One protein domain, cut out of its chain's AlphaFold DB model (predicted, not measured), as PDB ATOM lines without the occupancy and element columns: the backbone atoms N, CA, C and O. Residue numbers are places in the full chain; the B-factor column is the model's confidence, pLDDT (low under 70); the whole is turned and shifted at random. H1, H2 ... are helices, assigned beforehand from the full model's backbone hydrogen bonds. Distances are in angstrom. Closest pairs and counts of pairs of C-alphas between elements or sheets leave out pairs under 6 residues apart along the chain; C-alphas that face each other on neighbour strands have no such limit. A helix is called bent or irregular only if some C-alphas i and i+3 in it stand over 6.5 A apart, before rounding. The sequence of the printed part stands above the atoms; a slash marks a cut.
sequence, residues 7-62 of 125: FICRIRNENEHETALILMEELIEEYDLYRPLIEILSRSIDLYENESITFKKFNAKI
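This is residues 7 to 62 of the 125 residues of the protein "HTH cro/C1-type domain-containing protein" of Gammaproteobacteria bacterium RIFCSPHIGHO2_12_FULL_42_13 (UniProt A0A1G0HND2). A helical hairpin of H1 and H2, two helices side by side, makes most of the model, and the short helix H3 turns off from the last residues of H2 to make a corner like an L. The printed part has 56 residues with three named helices, H1, H2 and H3 in that order, and no named strand; the class is all helix. It is only just compact, close to loose, with a radius of gyration of the C-alphas of 11.9 A, and elongated, spanning 36 by 22 by 15 A.

Residues 7 to 13 come before H1. H1, residues 14 to 28, begins with C-alpha 14 at (138.422, 124.497, 179.646) and is 21.0 A long from first to last C-alpha. H2, residues 31 to 51, begins with C-alpha 31 at (127.209, 103.654, 172.800) and is 26.7 A long. H2 has a kink of 53 degrees near residue 38 and is irregular, with C-alphas 33 and 36 8.3 A apart. H3, residues 53 to 62, is 14.7 A long and ends with C-alpha 62 at (147.776, 109.911, 190.988); it is irregular too, with C-alphas 54 and 57 7.4 A apart.

H1 and H2 touch and form a helical hairpin, running opposite ways at a shallow tilt of 25 degrees. Their closest C-alphas, those of Leu 27 and Tyr 34, are 6.0 A apart. H2 and H3 only just touch, and only at the corner by their link, with 3 pairs of C-alphas within 8 A; H2 touches H3 with residues 49 to 50 alone. Their closest C-alphas, those of Glu 49 and Phe 55, are 6.0 A apart, and their lines are about perpendicular at 87 degrees. H1 and H3 are apart. Every O i to N i+4 pair is within hydrogen-bond range in H1, against 15 of 17 in H2 and 4 of 6 in H3.

The two C-alphas farthest apart, those of Leu 33 and Lys 61, are 35.9 A apart. The printed part has no cut. The links from H1 to H2 and from H2 to H3 are tight. The mean pLDDT of the printed part is 94.5, and no printed residue is under 70.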
ATOM      1  N   PHE A   7     137.112 120.612 168.841       87.25
ATOM      2  CA  PHE A   7     137.368 119.971 170.130       87.25
ATOM      3  C   PHE A   7     137.263 118.440 170.067       87.25
ATOM      4  O   PHE A   7     137.950 117.764 170.829       87.25
ATOM      5  N   ILE A   8     136.498 117.886 169.111       89.12
ATOM      6  CA  ILE A   8     136.387 116.433 168.907       89.12
ATOM      7  C   ILE A   8     137.774 115.828 168.679       89.12
ATOM      8  O   ILE A   8     138.105 114.806 169.262       89.12
ATOM      9  N   CYS A   9     138.616 116.488 167.879       89.88
ATOM     10  CA  CYS A   9     139.964 116.002 167.593       89.88
ATOM     11  C   CYS A   9     141.015 116.516 168.583       89.88
ATOM     12  O   CYS A   9     142.031 115.850 168.786       89.88
ATOM     13  N   ARG A  10     140.842 117.735 169.116       94.62
ATOM     14  CA  ARG A  10     141.784 118.328 170.073       94.62
ATOM     15  C   ARG A  10     141.160 119.457 170.886       94.62
ATOM     16  O   ARG A  10     140.919 120.534 170.342       94.62
ATOM     17  N   ILE A  11     141.035 119.239 172.188       96.38
ATOM     18  CA  ILE A  11     140.649 120.251 173.179       96.38
ATOM     19  C   ILE A  11     141.841 121.167 173.499       96.38
ATOM     20  O   ILE A  11     142.979 120.715 173.651       96.38
ATOM     21  N   ARG A  12     141.597 122.476 173.579       93.69
ATOM     22  CA  ARG A  12     142.625 123.514 173.785       93.69
ATOM     23  C   ARG A  12     142.420 124.348 175.040       93.69
ATOM     24  O   ARG A  12     143.331 125.068 175.440       93.69
ATOM     25  N   ASN A  13     141.225 124.315 175.610       93.94
ATOM     26  CA  ASN A  13     140.842 125.129 176.753       93.94
ATOM     27  C   ASN A  13     139.712 124.453 177.539       93.94
ATOM     28  O   ASN A  13     139.137 123.460 177.101       93.94
ATOM     29  N   GLU A  14     139.403 125.024 178.697       94.88
ATOM     30  CA  GLU A  14     138.422 124.497 179.646       94.88
ATOM     31  C   GLU A  14     136.994 124.466 179.087       94.88
ATOM     32  O   GLU A  14     136.301 123.475 179.266       94.88
ATOM     33  N   ASN A  15     136.580 125.473 178.314       94.69
ATOM     34  CA  ASN A  15     135.245 125.491 177.708       94.69
ATOM     35  C   ASN A  15     135.073 124.376 176.659       94.69
ATOM     36  O   ASN A  15     134.020 123.749 176.566       94.69
ATOM     37  N   GLU A  16     136.105 124.119 175.850       95.75
ATOM     38  CA  GLU A  16     136.116 122.984 174.916       95.75
ATOM     39  C   GLU A  16     136.111 121.635 175.652       95.75
ATOM     40  O   GLU A  16     135.501 120.691 175.160       95.75
ATOM     41  N   HIS A  17     136.763 121.544 176.816       96.31
ATOM     42  CA  HIS A  17     136.749 120.345 177.660       96.31
ATOM     43  C   HIS A  17     135.355 120.081 178.230       96.31
ATOM     44  O   HIS A  17     134.846 118.980 178.073       96.31
ATOM     45  N   GLU A  18     134.697 121.099 178.785       96.25
ATOM     46  CA  GLU A  18     133.322 120.996 179.291       96.25
ATOM     47  C   GLU A  18     132.337 120.601 178.181       96.25
ATOM     48  O   GLU A  18     131.549 119.673 178.342       96.25
ATOM     49  N   THR A  19     132.448 121.233 177.008       96.00
ATOM     50  CA  THR A  19     131.627 120.879 175.837       96.00
ATOM     51  C   THR A  19     131.864 119.428 175.402       96.00
ATOM     52  O   THR A  19     130.922 118.723 175.045       96.00
ATOM     53  N   ALA A  20     133.116 118.964 175.436       96.12
ATOM     54  CA  ALA A  20     133.458 117.582 175.118       96.12
ATOM     55  C   ALA A  20     132.877 116.585 176.131       96.12
ATOM     56  O   ALA A  20     132.457 115.508 175.722       96.12
ATOM     57  N   LEU A  21     132.832 116.929 177.422       97.00
ATOM     58  CA  LEU A  21     132.227 116.082 178.454       97.00
ATOM     59  C   LEU A  21     130.710 115.970 178.275       97.00
ATOM     60  O   LEU A  21     130.199 114.855 178.269       97.00
ATOM     61  N   ILE A  22     130.018 117.086 178.026       96.62
ATOM     62  CA  ILE A  22     128.571 117.088 177.746       96.62
ATOM     63  C   ILE A  22     128.263 116.218 176.522       96.62
ATOM     64  O   ILE A  22     127.400 115.348 176.574       96.62
ATOM     65  N   LEU A  23     129.022 116.389 175.434       95.88
ATOM     66  CA  LEU A  23     128.842 115.561 174.244       95.88
ATOM     67  C   LEU A  23     129.138 114.079 174.530       95.88
ATOM     68  O   LEU A  23     128.445 113.209 174.020       95.88
ATOM     69  N   MET A  24     130.160 113.765 175.330       96.56
ATOM     70  CA  MET A  24     130.465 112.382 175.706       96.56
ATOM     71  C   MET A  24     129.298 111.732 176.460       96.56
ATOM     72  O   MET A  24     128.960 110.587 176.164       96.56
ATOM     73  N   GLU A  25     128.681 112.452 177.399       96.81
ATOM     74  CA  GLU A  25     127.510 111.980 178.147       96.81
ATOM     75  C   GLU A  25     126.344 111.648 177.207       96.81
ATOM     76  O   GLU A  25     125.794 110.552 177.298       96.81
ATOM     77  N   GLU A  26     126.043 112.527 176.246       95.94
ATOM     78  CA  GLU A  26     124.999 112.297 175.235       95.94
ATOM     79  C   GLU A  26     125.305 111.081 174.341       95.94
ATOM     80  O   GLU A  26     124.427 110.272 174.046       95.94
ATOM     81  N   LEU A  27     126.557 110.916 173.898       95.31
ATOM     82  CA  LEU A  27     126.924 109.829 172.982       95.31
ATOM     83  C   LEU A  27     126.918 108.455 173.659       95.31
ATOM     84  O   LEU A  27     126.627 107.458 172.996       95.31
ATOM     85  N   ILE A  28     127.250 108.383 174.950       95.31
ATOM     86  CA  ILE A  28     127.279 107.120 175.700       95.31
ATOM     87  C   ILE A  28     125.877 106.504 175.829       95.31
ATOM     88  O   ILE A  28     125.785 105.279 175.931       95.31
ATOM     89  N   GLU A  29     124.802 107.299 175.761       96.19
ATOM     90  CA  GLU A  29     123.423 106.783 175.776       96.19
ATOM     91  C   GLU A  29     123.163 105.784 174.634       96.19
ATOM     92  O   GLU A  29     122.493 104.774 174.836       96.19
ATOM     93  N   GLU A  30     123.772 106.011 173.467       95.62
ATOM     94  CA  GLU A  30     123.703 105.142 172.285       95.62
ATOM     95  C   GLU A  30     125.114 104.654 171.904       95.62
ATOM     96  O   GLU A  30     125.604 104.844 170.784       95.62
ATOM     97  N   TYR A  31     125.792 104.031 172.876       90.69
ATOM     98  CA  TYR A  31     127.209 103.654 172.800       90.69
ATOM     99  C   TYR A  31     127.594 102.911 171.511       90.69
ATOM    100  O   TYR A  31     128.562 103.285 170.847       90.69
ATOM    101  N   ASP A  32     126.842 101.872 171.134       94.50
ATOM    102  CA  ASP A  32     127.169 101.046 169.964       94.50
ATOM    103  C   ASP A  32     127.055 101.828 168.649       94.50
ATOM    104  O   ASP A  32     127.838 101.605 167.721       94.50
ATOM    105  N   LEU A  33     126.114 102.775 168.573       95.94
ATOM    106  CA  LEU A  33     125.900 103.614 167.397       95.94
ATOM    107  C   LEU A  33     127.028 104.637 167.230       95.94
ATOM    108  O   LEU A  33     127.505 104.866 166.116       95.94
ATOM    109  N   TYR A  34     127.467 105.240 168.333       95.94
ATOM    110  CA  TYR A  34     128.423 106.347 168.318       95.94
ATOM    111  C   TYR A  34     129.850 105.961 168.687       95.94
ATOM    112  O   TYR A  34     130.717 106.836 168.764       95.94
ATOM    113  N   ARG A  35     130.136 104.668 168.844       95.56
ATOM    114  CA  ARG A  35     131.445 104.152 169.256       95.56
ATOM    115  C   ARG A  35     132.645 104.831 168.575       95.56
ATOM    116  O   ARG A  35     133.542 105.253 169.303       95.56
ATOM    117  N   PRO A  36     132.701 105.016 167.238       94.88
ATOM    118  CA  PRO A  36     133.854 105.668 166.613       94.88
ATOM    119  C   PRO A  36     134.063 107.112 167.085       94.88
ATOM    120  O   PRO A  36     135.195 107.563 167.241       94.88
ATOM    121  N   LEU A  37     132.975 107.847 167.321       94.25
ATOM    122  CA  LEU A  37     133.033 109.227 167.793       94.25
ATOM    123  C   LEU A  37     133.415 109.292 169.275       94.25
ATOM    124  O   LEU A  37     134.251 110.116 169.644       94.25
ATOM    125  N   ILE A  38     132.872 108.386 170.092       96.00
ATOM    126  CA  ILE A  38     133.241 108.211 171.503       96.00
ATOM    127  C   ILE A  38     134.744 107.949 171.629       96.00
ATOM    128  O   ILE A  38     135.415 108.590 172.431       96.00
ATOM    129  N   GLU A  39     135.305 107.061 170.805       95.56
ATOM    130  CA  GLU A  39     136.738 106.743 170.836       95.56
ATOM    131  C   GLU A  39     137.613 107.969 170.511       95.56
ATOM    132  O   GLU A  39     138.618 108.219 171.182       95.56
ATOM    133  N   ILE A  40     137.224 108.778 169.518       95.69
ATOM    134  CA  ILE A  40     137.953 110.003 169.153       95.69
ATOM    135  C   ILE A  40     137.854 111.047 170.272       95.69
ATOM    136  O   ILE A  40     138.869 111.616 170.682       95.69
ATOM    137  N   LEU A  41     136.645 111.278 170.784       96.38
ATOM    138  CA  LEU A  41     136.386 112.272 171.819       96.38
ATOM    139  C   LEU A  41     137.079 111.895 173.134       96.38
ATOM    140  O   LEU A  41     137.721 112.743 173.750       96.38
ATOM    141  N   SER A  42     137.046 110.612 173.504       96.81
ATOM    142  CA  SER A  42     137.750 110.062 174.667       96.81
ATOM    143  C   SER A  42     139.249 110.337 174.580       96.81
ATOM    144  O   SER A  42     139.841 110.833 175.536       96.81
ATOM    145  N   ARG A  43     139.855 110.124 173.406       97.06
ATOM    146  CA  ARG A  43     141.269 110.441 173.185       97.06
ATOM    147  C   ARG A  43     141.561 111.937 173.308       97.06
ATOM    148  O   ARG A  43     142.608 112.308 173.832       97.06
ATOM    149  N   SER A  44     140.680 112.797 172.802       97.00
ATOM    150  CA  SER A  44     140.844 114.253 172.899       97.00
ATOM    151  C   SER A  44     140.795 114.730 174.356       97.00
ATOM    152  O   SER A  44     141.648 115.521 174.769       97.00
ATOM    153  N   ILE A  45     139.845 114.202 175.137       97.50
ATOM    154  CA  ILE A  45     139.689 114.468 176.577       97.50
ATOM    155  C   ILE A  45     140.931 114.001 177.338       97.50
ATOM    156  O   ILE A  45     141.553 114.808 178.027       97.50
ATOM    157  N   ASP A  46     141.351 112.748 177.142       97.12
ATOM    158  CA  ASP A  46     142.519 112.168 177.816       97.12
ATOM    159  C   ASP A  46     143.802 112.972 177.544       97.12
ATOM    160  O   ASP A  46     144.568 113.275 178.462       97.12
ATOM    161  N   LEU A  47     144.029 113.400 176.296       96.56
ATOM    162  CA  LEU A  47     145.175 114.248 175.954       96.56
ATOM    163  C   LEU A  47     145.151 115.579 176.717       96.56
ATOM    164  O   LEU A  47     146.172 115.993 177.271       96.56
ATOM    165  N   TYR A  48     143.999 116.250 176.769       96.94
ATOM    166  CA  TYR A  48     143.873 117.523 177.474       96.94
ATOM    167  C   TYR A  48     144.053 117.367 178.987       96.94
ATOM    168  O   TYR A  48     144.806 118.132 179.593       96.94
ATOM    169  N   GLU A  49     143.423 116.365 179.598       96.94
ATOM    170  CA  GLU A  49     143.526 116.108 181.038       96.94
ATOM    171  C   GLU A  49     144.946 115.716 181.457       96.94
ATOM    172  O   GLU A  49     145.397 116.088 182.542       96.94
ATOM    173  N   ASN A  50     145.707 115.034 180.598       95.31
ATOM    174  CA  ASN A  50     147.098 114.690 180.885       95.31
ATOM    175  C   ASN A  50     148.077 115.869 180.736       95.31
ATOM    176  O   ASN A  50     149.062 115.933 181.483       95.31
ATOM    177  N   GLU A  51     147.834 116.794 179.803       93.75
ATOM    178  CA  GLU A  51     148.754 117.898 179.475       93.75
ATOM    179  C   GLU A  51     148.427 119.221 180.189       93.75
ATOM    180  O   GLU A  51     149.326 120.033 180.437       93.75
ATOM    181  N   SER A  52     147.158 119.459 180.531       93.88
ATOM    182  CA  SER A  52     146.697 120.746 181.055       93.88
ATOM    183  C   SER A  52     147.245 121.061 182.452       93.88
ATOM    184  O   SER A  52     147.349 120.214 183.346       93.88
ATOM    185  N   ILE A  53     147.552 122.345 182.673       92.19
ATOM    186  CA  ILE A  53     148.029 122.862 183.962       92.19
ATOM    187  C   ILE A  53     147.010 122.623 185.085       92.19
ATOM    188  O   ILE A  53     147.415 122.362 186.219       92.19
ATOM    189  N   THR A  54     145.713 122.653 184.757       91.69
ATOM    190  CA  THR A  54     144.594 122.458 185.689       91.69
ATOM    191  C   THR A  54     144.689 121.106 186.394       91.69
ATOM    192  O   THR A  54     144.551 121.021 187.614       91.69
ATOM    193  N   PHE A  55     145.045 120.054 185.654       93.12
ATOM    194  CA  PHE A  55     145.119 118.686 186.168       93.12
ATOM    195  C   PHE A  55     146.508 118.304 186.680       93.12
ATOM    196  O   PHE A  55     146.657 117.299 187.371       93.12
ATOM    197  N   LYS A  56     147.542 119.123 186.446       93.19
ATOM    198  CA  LYS A  56     148.937 118.797 186.788       93.19
ATOM    199  C   LYS A  56     149.128 118.338 188.238       93.19
ATOM    200  O   LYS A  56     149.834 117.361 188.487       93.19
ATOM    201  N   LYS A  57     148.509 119.026 189.207       92.56
ATOM    202  CA  LYS A  57     148.603 118.666 190.637       92.56
ATOM    203  C   LYS A  57     147.898 117.341 190.936       92.56
ATOM    204  O   LYS A  57     148.418 116.536 191.707       92.56
ATOM    205  N   PHE A  58     146.731 117.127 190.338       92.50
ATOM    206  CA  PHE A  58     145.973 115.889 190.472       92.50
ATOM    207  C   PHE A  58     146.738 114.714 189.850       92.50
ATOM    208  O   PHE A  58     147.021 113.741 190.544       92.50
ATOM    209  N   ASN A  59     147.218 114.864 188.615       92.56
ATOM    210  CA  ASN A  59     147.996 113.854 187.897       92.56
ATOM    211  C   ASN A  59     149.290 113.493 188.636       92.56
ATOM    212  O   ASN A  59     149.650 112.322 188.724       92.56
ATOM    213  N   ALA A  60     149.982 114.478 189.222       91.19
ATOM    214  CA  ALA A  60     151.155 114.222 190.057       91.19
ATOM    215  C   ALA A  60     150.809 113.385 191.297       91.19
ATOM    216  O   ALA A  60     151.560 112.481 191.663       91.19
ATOM    217  N   LYS A  61     149.656 113.650 191.925       88.12
ATOM    218  CA  LYS A  61     149.169 112.861 193.057       88.12
ATOM    219  C   LYS A  61     148.834 111.436 192.624       88.12
ATOM    220  O   LYS A  61     149.317 110.520 193.278       88.12
ATOM    221  N   ILE A  62     148.100 111.243 191.526       86.81
ATOM    222  CA  ILE A  62     147.776 109.911 190.988       86.81
ATOM    223  C   ILE A  62     149.053 109.115 190.693       86.81
ATOM    224  O   ILE A  62     149.191 108.001 191.180       86.81
TER     225      ILE A  62